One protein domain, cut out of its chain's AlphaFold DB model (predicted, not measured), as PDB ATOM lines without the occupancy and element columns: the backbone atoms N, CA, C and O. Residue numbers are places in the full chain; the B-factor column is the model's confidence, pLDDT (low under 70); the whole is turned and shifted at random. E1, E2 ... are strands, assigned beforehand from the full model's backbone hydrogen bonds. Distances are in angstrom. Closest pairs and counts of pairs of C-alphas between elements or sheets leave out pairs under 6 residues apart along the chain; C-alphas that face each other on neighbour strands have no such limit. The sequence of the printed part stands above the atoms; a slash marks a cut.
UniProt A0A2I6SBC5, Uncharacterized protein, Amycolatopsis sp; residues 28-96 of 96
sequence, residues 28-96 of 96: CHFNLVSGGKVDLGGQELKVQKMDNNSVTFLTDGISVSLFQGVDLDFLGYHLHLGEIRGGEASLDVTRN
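Overview. This is residues 28 to 96 of the 96 residues of an uncharacterized protein of Amycolatopsis sp (UniProt A0A2I6SBC5). Two strongly twisted sheets of four strands each are set face to face as a small sandwich, their strands crossed at 41 degrees. E1, E8, E7 and E6 make one layer and E2, E3, E4 and E5 the other; the chain changes layer at the tight links E1 to E2 and E5 to E6. The printed part has 69 residues with eight named strands, E1 to E8 in order along the chain, and no named helix. Both sheets are antiparallel throughout, and the class is all strand. The whole is compact, with a radius of gyration of the C-alphas of 10.7 A and a rounded outline of 28 by 23 by 16 A.

Arrangement. E1, residues 28 to 33, is an edge strand and the antiparallel neighbour of E8, residues 88 to 95; N 30 and O 91 are 2.8 A apart, within hydrogen-bond range. In the other sheet, E2, residues 37 to 40, begins a meander, each strand the antiparallel neighbour of the one before: E3, residues 43 to 51, E4, residues 54 to 59, and E5, residues 62 to 67, follow. E2 and E3 form a hairpin, with N 38 and O 45 at 2.9 A. E3 bends by 51 degrees at residue 48, and its pairing is staggered: residues 43 to 46 pair with E2 and residues 46 to 51 with E4. In the hairpin of E3 and E4, N 56 and O 49 are 2.8 A apart. In the hairpin of E4 and E5, N 57 and O 64 are 2.8 A apart. E6, residues 71 to 74, E7, residues 77 to 85, and E8 form a second meander, with N 79 and O 72 at 2.8 A and N 80 and O 92 at 2.9 A. Between the sheets, the closest C-alphas of E5 and E7 are those of Phe 67 and Leu 81, 6.6 A apart. E1 and E5 are apart.

Along the chain. E1 begins at C-alpha 28, (217.282, 119.713, 209.361), and measures 16.1 A from first to last C-alpha. E2 measures 9.8 A, E3 22.7 A, E4 16.3 A, E5 16.4 A, E6 9.7 A, E7 23.7 A and E8 22.7 A. E5 ends at C-alpha 67, (213.882, 117.701, 191.358), and E8 at C-alpha 95, (214.141, 111.271, 209.403).

Size, cuts and confidence. The two C-alphas farthest apart are those of Gly 86 and Asn 96, 30.4 A. The printed part has no cut, and the seven links between the strands are tight. The mean pLDDT of the printed part is 87.6, and no printed residue is under 70.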
ATOM      1  N   CYS A  28     216.220 118.741 209.552       82.81
ATOM      2  CA  CYS A  28     217.282 119.713 209.361       82.81
ATOM      3  C   CYS A  28     217.221 120.326 207.960       82.81
ATOM      4  O   CYS A  28     216.687 119.730 207.029       82.81
ATOM      5  N   HIS A  29     217.756 121.540 207.845       86.50
ATOM      6  CA  HIS A  29     217.786 122.308 206.608       86.50
ATOM      7  C   HIS A  29     219.232 122.507 206.168       86.50
ATOM      8  O   HIS A  29     220.061 122.986 206.946       86.50
ATOM      9  N   PHE A  30     219.526 122.169 204.918       86.69
ATOM     10  CA  PHE A  30     220.833 122.355 204.306       86.69
ATOM     11  C   PHE A  30     220.755 123.362 203.167       86.69
ATOM     12  O   PHE A  30     219.877 123.289 202.310       86.69
ATOM     13  N   ASN A  31     221.750 124.243 203.111       88.62
ATOM     14  CA  ASN A  31     222.034 125.028 201.918       88.62
ATOM     15  C   ASN A  31     223.059 124.266 201.082       88.62
ATOM     16  O   ASN A  31     224.227 124.140 201.455       88.62
ATOM     17  N   LEU A  32     222.601 123.719 199.966       89.44
ATOM     18  CA  LEU A  32     223.426 123.023 198.997       89.44
ATOM     19  C   LEU A  32     224.119 124.034 198.097       89.44
ATOM     20  O   LEU A  32     223.500 124.982 197.621       89.44
ATOM     21  N   VAL A  33     225.383 123.766 197.792       88.31
ATOM     22  CA  VAL A  33     226.178 124.525 196.824       88.31
ATOM     23  C   VAL A  33     226.826 123.562 195.838       88.31
ATOM     24  O   VAL A  33     227.160 122.426 196.192       88.31
ATOM     25  N   SER A  34     227.005 123.993 194.590       83.44
ATOM     26  CA  SER A  34     227.667 123.170 193.570       83.44
ATOM     27  C   SER A  34     229.088 122.776 193.999       83.44
ATOM     28  O   SER A  34     229.869 123.619 194.436       83.44
ATOM     29  N   GLY A  35     229.424 121.486 193.897       84.44
ATOM     30  CA  GLY A  35     230.698 120.936 194.373       84.44
ATOM     31  C   GLY A  35     230.789 120.745 195.891       84.44
ATOM     32  O   GLY A  35     231.779 120.185 196.365       84.44
ATOM     33  N   GLY A  36     229.766 121.171 196.637       87.56
ATOM     34  CA  GLY A  36     229.633 120.935 198.067       87.56
ATOM     35  C   GLY A  36     229.303 119.482 198.399       87.56
ATOM     36  O   GLY A  36     229.201 118.610 197.531       87.56
ATOM     37  N   LYS A  37     229.131 119.225 199.691       88.81
ATOM     38  CA  LYS A  37     228.816 117.903 200.220       88.81
ATOM     39  C   LYS A  37     227.914 118.002 201.437       88.81
ATOM     40  O   LYS A  37     227.972 118.989 202.166       88.81
ATOM     41  N   VAL A  38     227.108 116.972 201.638       85.56
ATOM     42  CA  VAL A  38     226.239 116.802 202.803       85.56
ATOM     43  C   VAL A  38     226.433 115.390 203.326       85.56
ATOM     44  O   VAL A  38     226.533 114.461 202.532       85.56
ATOM     45  N   ASP A  39     226.490 115.223 204.642       83.06
ATOM     46  CA  ASP A  39     226.460 113.905 205.270       83.06
ATOM     47  C   ASP A  39     225.033 113.604 205.747       83.06
ATOM     48  O   ASP A  39     224.462 114.365 206.534       83.06
ATOM     49  N   LEU A  40     224.447 112.514 205.248       80.50
ATOM     50  CA  LEU A  40     223.154 112.006 205.699       80.50
ATOM     51  C   LEU A  40     223.327 110.625 206.327       80.50
ATOM     52  O   LEU A  40     223.422 109.613 205.635       80.50
ATOM     53  N   GLY A  41     223.324 110.576 207.658       76.44
ATOM     54  CA  GLY A  41     223.352 109.313 208.397       76.44
ATOM     55  C   GLY A  41     224.674 108.547 208.275       76.44
ATOM     56  O   GLY A  41     224.655 107.319 208.317       76.44
ATOM     57  N   GLY A  42     225.801 109.250 208.128       78.88
ATOM     58  CA  GLY A  42     227.129 108.674 207.908       78.88
ATOM     59  C   GLY A  42     227.446 108.407 206.435       78.88
ATOM     60  O   GLY A  42     228.478 107.804 206.137       78.88
ATOM     61  N   GLN A  43     226.558 108.815 205.521       82.12
ATOM     62  CA  GLN A  43     226.753 108.713 204.081       82.12
ATOM     63  C   GLN A  43     227.070 110.090 203.494       82.12
ATOM     64  O   GLN A  43     226.224 110.987 203.500       82.12
ATOM     65  N   GLU A  44     228.262 110.238 202.915       86.62
ATOM     66  CA  GLU A  44     228.645 111.464 202.212       86.62
ATOM     67  C   GLU A  44     227.961 111.525 200.835       86.62
ATOM     68  O   GLU A  44     228.213 110.714 199.943       86.62
ATOM     69  N   LEU A  45     227.101 112.524 200.655       88.25
ATOM     70  CA  LEU A  45     226.462 112.888 199.398       88.25
ATOM     71  C   LEU A  45     227.174 114.098 198.797       88.25
ATOM     72  O   LEU A  45     227.053 115.224 199.288       88.25
ATOM     73  N   LYS A  46     227.892 113.898 197.691       91.75
ATOM     74  CA  LYS A  46     228.546 114.998 196.975       91.75
ATOM     75  C   LYS A  46     227.587 115.637 195.980       91.75
ATOM     76  O   LYS A  46     227.040 114.944 195.128       91.75
ATOM     77  N   VAL A  47     227.449 116.959 196.006       91.69
ATOM     78  CA  VAL A  47     226.692 117.705 194.991       91.69
ATOM     79  C   VAL A  47     227.498 117.714 193.691       91.69
ATOM     80  O   VAL A  47     228.436 118.493 193.523       91.69
ATOM     81  N   GLN A  48     227.159 116.811 192.770       92.19
ATOM     82  CA  GLN A  48     227.846 116.671 191.487       92.19
ATOM     83  C   GLN A  48     227.440 117.777 190.513       92.19
ATOM     84  O   GLN A  48     228.290 118.328 189.815       92.19
ATOM     85  N   LYS A  49     226.140 118.074 190.445       91.12
ATOM     86  CA  LYS A  49     225.575 119.037 189.500       91.12
ATOM     87  C   LYS A  49     224.359 119.723 190.107       91.12
ATOM     88  O   LYS A  49     223.541 119.068 190.748       91.12
ATOM     89  N   MET A  50     224.231 121.020 189.858       91.12
ATOM     90  CA  MET A  50     223.047 121.805 190.185       91.12
ATOM     91  C   MET A  50     222.554 122.492 188.913       91.12
ATOM     92  O   MET A  50     223.275 123.286 188.311       91.12
ATOM     93  N   ASP A  51     221.350 122.126 188.492       91.31
ATOM     94  CA  ASP A  51     220.626 122.727 187.375       91.31
ATOM     95  C   ASP A  51     219.522 123.648 187.912       91.31
ATOM     96  O   ASP A  51     219.275 123.700 189.113       91.31
ATOM     97  N   ASN A  52     218.813 124.352 187.026       90.38
ATOM     98  CA  ASN A  52     217.794 125.335 187.418       90.38
ATOM     99  C   ASN A  52     216.633 124.762 188.253       90.38
ATOM    100  O   ASN A  52     215.948 125.526 188.919       90.38
ATOM    101  N   ASN A  53     216.375 123.453 188.184       92.62
ATOM    102  CA  ASN A  53     215.269 122.794 188.883       92.62
ATOM    103  C   ASN A  53     215.640 121.420 189.465       92.62
ATOM    104  O   ASN A  53     214.746 120.656 189.827       92.62
ATOM    105  N   SER A  54     216.924 121.058 189.506       93.38
ATOM    106  CA  SER A  54     217.345 119.770 190.056       93.38
ATOM    107  C   SER A  54     218.748 119.805 190.630       93.38
ATOM    108  O   SER A  54     219.636 120.464 190.087       93.38
ATOM    109  N   VAL A  55     218.969 119.005 191.668       92.88
ATOM    110  CA  VAL A  55     220.289 118.733 192.231       92.88
ATOM    111  C   VAL A  55     220.616 117.262 192.036       92.88
ATOM    112  O   VAL A  55     219.817 116.393 192.364       92.88
ATOM    113  N   THR A  56     221.799 116.981 191.499       93.06
ATOM    114  CA  THR A  56     222.320 115.619 191.373       93.06
ATOM    115  C   THR A  56     223.398 115.381 192.416       93.06
ATOM    116  O   THR A  56     224.433 116.053 192.422       93.06
ATOM    117  N   PHE A  57     223.151 114.400 193.275       91.44
ATOM    118  CA  PHE A  57     224.082 113.900 194.274       91.44
ATOM    119  C   PHE A  57     224.822 112.675 193.739       91.44
ATOM    120  O   PHE A  57     224.249 111.869 193.010       91.44
ATOM    121  N   LEU A  58     226.085 112.522 194.123       90.88
ATOM    122  CA  LEU A  58     226.901 111.343 193.861       90.88
ATOM    123  C   LEU A  58     227.276 110.694 195.194       90.88
ATOM    124  O   LEU A  58     227.824 111.366 196.068       90.88
ATOM    125  N   THR A  59     227.018 109.395 195.315       86.62
ATOM    126  CA  THR A  59     227.351 108.583 196.490       86.62
ATOM    127  C   THR A  59     227.698 107.167 196.062       86.62
ATOM    128  O   THR A  59     226.957 106.571 195.290       86.62
ATOM    129  N   ASP A  60     228.840 106.634 196.498       85.25
ATOM    130  CA  ASP A  60     229.294 105.262 196.192       85.25
ATOM    131  C   ASP A  60     229.174 104.846 194.710       85.25
ATOM    132  O   ASP A  60     228.856 103.708 194.371       85.25
ATOM    133  N   GLY A  61     229.411 105.791 193.793       84.88
ATOM    134  CA  GLY A  61     229.301 105.572 192.345       84.88
ATOM    135  C   GLY A  61     227.876 105.636 191.778       84.88
ATOM    136  O   GLY A  61     227.705 105.527 190.565       84.88
ATOM    137  N   ILE A  62     226.863 105.868 192.612       86.38
ATOM    138  CA  ILE A  62     225.462 106.061 192.228       86.38
ATOM    139  C   ILE A  62     225.162 107.558 192.153       86.38
ATOM    140  O   ILE A  62     225.496 108.321 193.059       86.38
ATOM    141  N   SER A  63     224.520 107.981 191.062       90.31
ATOM    142  CA  SER A  63     224.021 109.350 190.900       90.31
ATOM    143  C   SER A  63     222.517 109.394 191.154       90.31
ATOM    144  O   SER A  63     221.768 108.629 190.547       90.31
ATOM    145  N   VAL A  64     222.079 110.287 192.039       88.69
ATOM    146  CA  VAL A  64     220.672 110.486 192.403       88.69
ATOM    147  C   VAL A  64     220.299 111.931 192.117       88.69
ATOM    148  O   VAL A  64     220.911 112.843 192.665       88.69
ATOM    149  N   SER A  65     219.300 112.149 191.264       91.88
ATOM    150  CA  SER A  65     218.799 113.488 190.945       91.88
ATOM    151  C   SER A  65     217.494 113.755 191.685       91.88
ATOM    152  O   SER A  65     216.519 113.026 191.515       91.88
ATOM    153  N   LEU A  66     217.479 114.818 192.481       92.19
ATOM    154  CA  LEU A  66     216.301 115.337 193.158       92.19
ATOM    155  C   LEU A  66     215.801 116.566 192.397       92.19
ATOM    156  O   LEU A  66     216.588 117.459 192.080       92.19
ATOM    157  N   PHE A  67     214.510 116.598 192.080       92.56
ATOM    158  CA  PHE A  67     213.882 117.701 191.358       92.56
ATOM    159  C   PHE A  67     213.153 118.624 192.329       92.56
ATOM    160  O   PHE A  67     212.594 118.179 193.327       92.56
ATOM    161  N   GLN A  68     213.162 119.917 192.027       92.25
ATOM    162  CA  GLN A  68     212.512 120.932 192.841       92.25
ATOM    163  C   GLN A  68     211.015 120.631 192.976       92.25
ATOM    164  O   GLN A  68     210.339 120.355 191.982       92.25
ATOM    165  N   GLY A  69     210.503 120.720 194.207       85.94
ATOM    166  CA  GLY A  69     209.102 120.441 194.521       85.94
ATOM    167  C   GLY A  69     208.722 118.956 194.483       85.94
ATOM    168  O   GLY A  69     207.534 118.645 194.531       85.94
ATOM    169  N   VAL A  70     209.703 118.053 194.374       87.06
ATOM    170  CA  VAL A  70     209.509 116.607 194.509       87.06
ATOM    171  C   VAL A  70     210.091 116.148 195.834       87.06
ATOM    172  O   VAL A  70     211.243 116.443 196.153       87.06
ATOM    173  N   ASP A  71     209.291 115.375 196.557       88.25
ATOM    174  CA  ASP A  71     209.715 114.685 197.763       88.25
ATOM    175  C   ASP A  71     210.307 113.317 197.414       88.25
ATOM    176  O   ASP A  71     209.760 112.577 196.589       88.25
ATOM    177  N   LEU A  72     211.427 112.968 198.041       87.81
ATOM    178  CA  LEU A  72     212.113 111.695 197.837       87.81
ATOM    179  C   LEU A  72     212.469 111.066 199.180       87.81
ATOM    180  O   LEU A  72     213.172 111.673 199.980       87.81
ATOM    181  N   ASP A  73     212.088 109.810 199.383       88.00
ATOM    182  CA  ASP A  73     212.607 109.016 200.494       88.00
ATOM    183  C   ASP A  73     213.919 108.326 200.094       88.00
ATOM    184  O   ASP A  73     213.961 107.503 199.176       88.00
ATOM    185  N   PHE A  74     215.006 108.645 200.795       82.75
ATOM    186  CA  PHE A  74     216.341 108.112 200.550       82.75
ATOM    187  C   PHE A  74     217.057 107.792 201.868       82.75
ATOM    188  O   PHE A  74     217.134 108.624 202.764       82.75
ATOM    189  N   LEU A  75     217.575 106.563 202.002       81.75
ATOM    190  CA  LEU A  75     218.304 106.084 203.194       81.75
ATOM    191  C   LEU A  75     217.568 106.292 204.538       81.75
ATOM    192  O   LEU A  75     218.195 106.499 205.572       81.75
ATOM    193  N   GLY A  76     216.233 106.222 204.538       84.75
ATOM    194  CA  GLY A  76     215.420 106.451 205.742       84.75
ATOM    195  C   GLY A  76     215.187 107.929 206.074       84.75
ATOM    196  O   GLY A  76     214.715 108.242 207.166       84.75
ATOM    197  N   TYR A  77     215.495 108.828 205.141       86.25
ATOM    198  CA  TYR A  77     215.211 110.251 205.233       86.25
ATOM    199  C   TYR A  77     214.271 110.681 204.109       86.25
ATOM    200  O   TYR A  77     214.462 110.303 202.959       86.25
ATOM    201  N   HIS A  78     213.293 111.506 204.446       89.50
ATOM    202  CA  HIS A  78     212.483 112.270 203.520       89.50
ATOM    203  C   HIS A  78     213.230 113.543 203.118       89.50
ATOM    204  O   HIS A  78     213.619 114.334 203.980       89.50
ATOM    205  N   LEU A  79     213.452 113.726 201.823       90.56
ATOM    206  CA  LEU A  79     214.187 114.841 201.241       90.56
ATOM    207  C   LEU A  79     213.229 115.711 200.430       90.56
ATOM    208  O   LEU A  79     212.580 115.208 199.516       90.56
ATOM    209  N   HIS A  80     213.205 117.010 200.711       92.50
ATOM    210  CA  HIS A  80     212.460 118.001 199.942       92.50
ATOM    211  C   HIS A  80     213.416 119.058 199.392       92.50
ATOM    212  O   HIS A  80     214.092 119.761 200.147       92.50
ATOM    213  N   LEU A  81     213.482 119.172 198.064       91.75
ATOM    214  CA  LEU A  81     214.275 120.204 197.401       91.75
ATOM    215  C   LEU A  81     213.435 121.463 197.205       91.75
ATOM    216  O   LEU A  81     212.513 121.495 196.381       91.75
ATOM    217  N   GLY A  82     213.807 122.503 197.944       89.69
ATOM    218  CA  GLY A  82     213.254 123.836 197.812       89.69
ATOM    219  C   GLY A  82     213.779 124.569 196.577       89.69
ATOM    220  O   GLY A  82     214.266 123.984 195.607       89.69
ATOM    221  N   GLU A  83     213.637 125.891 196.580       90.12
ATOM    222  CA  GLU A  83     213.990 126.707 195.420       90.12
ATOM    223  C   GLU A  83     215.503 126.730 195.164       90.12
ATOM    224  O   GLU A  83     216.304 126.843 196.096       90.12
ATOM    225  N   ILE A  84     215.876 126.661 193.882       88.12
ATOM    226  CA  ILE A  84     217.256 126.807 193.418       88.12
ATOM    227  C   ILE A  84     217.455 128.238 192.920       88.12
ATOM    228  O   ILE A  84     216.789 128.681 191.982       88.12
ATOM    229  N   ARG A  85     218.382 128.978 193.533       85.81
ATOM    230  CA  ARG A  85     218.699 130.364 193.162       85.81
ATOM    231  C   ARG A  85     220.200 130.592 193.170       85.81
ATOM    232  O   ARG A  85     220.872 130.329 194.156       85.81
ATOM    233  N   GLY A  86     220.729 131.122 192.068       80.44
ATOM    234  CA  GLY A  86     222.122 131.579 192.013       80.44
ATOM    235  C   GLY A  86     223.186 130.489 192.201       80.44
ATOM    236  O   GLY A  86     224.312 130.825 192.543       80.44
ATOM    237  N   GLY A  87     222.860 129.211 191.969       80.81
ATOM    238  CA  GLY A  87     223.786 128.091 192.200       80.81
ATOM    239  C   GLY A  87     223.776 127.549 193.633       80.81
ATOM    240  O   GLY A  87     224.645 126.748 193.986       80.81
ATOM    241  N   GLU A  88     222.788 127.966 194.422       86.44
ATOM    242  CA  GLU A  88     222.478 127.435 195.743       86.44
ATOM    243  C   GLU A  88     221.073 126.825 195.735       86.44
ATOM    244  O   GLU A  88     220.190 127.280 194.999       86.44
ATOM    245  N   ALA A  89     220.855 125.800 196.555       89.81
ATOM    246  CA  ALA A  89     219.548 125.180 196.725       89.81
ATOM    247  C   ALA A  89     219.269 124.883 198.196       89.81
ATOM    248  O   ALA A  89     220.171 124.510 198.941       89.81
ATOM    249  N   SER A  90     218.010 125.005 198.593       90.25
ATOM    250  CA  SER A  90     217.550 124.595 199.921       90.25
ATOM    251  C   SER A  90     217.154 123.122 199.909       90.25
ATOM    252  O   SER A  90     216.417 122.688 199.028       90.25
ATOM    253  N   LEU A  91     217.631 122.353 200.880       90.25
ATOM    254  CA  LEU A  91     217.258 120.957 201.074       90.25
ATOM    255  C   LEU A  91     216.753 120.764 202.496       90.25
ATOM    256  O   LEU A  91     217.528 120.833 203.449       90.25
ATOM    257  N   ASP A  92     215.467 120.474 202.620       90.19
ATOM    258  CA  ASP A  92     214.875 120.034 203.872       90.19
ATOM    259  C   ASP A  92     214.982 118.515 203.970       90.19
ATOM    260  O   ASP A  92     214.684 117.779 203.028       90.19
ATOM    261  N   VAL A  93     215.429 118.039 205.124       89.19
ATOM    262  CA  VAL A  93     215.651 116.624 205.405       89.19
ATOM    263  C   VAL A  93     214.901 116.272 206.670       89.19
ATOM    264  O   VAL A  93     215.078 116.932 207.688       89.19
ATOM    265  N   THR A  94     214.087 115.222 206.629       87.81
ATOM    266  CA  THR A  94     213.379 114.689 207.798       87.81
ATOM    267  C   THR A  94     213.652 113.196 207.933       87.81
ATOM    268  O   THR A  94     213.581 112.466 206.958       87.81
ATOM    269  N   ARG A  95     213.990 112.703 209.123       83.25
ATOM    270  CA  ARG A  95     214.141 111.271 209.403       83.25
ATOM    271  C   ARG A  95     212.755 110.623 209.498       83.25
ATOM    272  O   ARG A  95     211.933 111.094 210.288       83.25
ATOM    273  N   ASN A  96     212.551 109.543 208.741       75.06
ATOM    274  CA  ASN A  96     211.347 108.705 208.800       75.06
ATOM    275  C   ASN A  96     211.315 107.807 210.046       75.06
ATOM    276  O   ASN A  96     212.397 107.467 210.584       75.06
TER     277      ASN A  96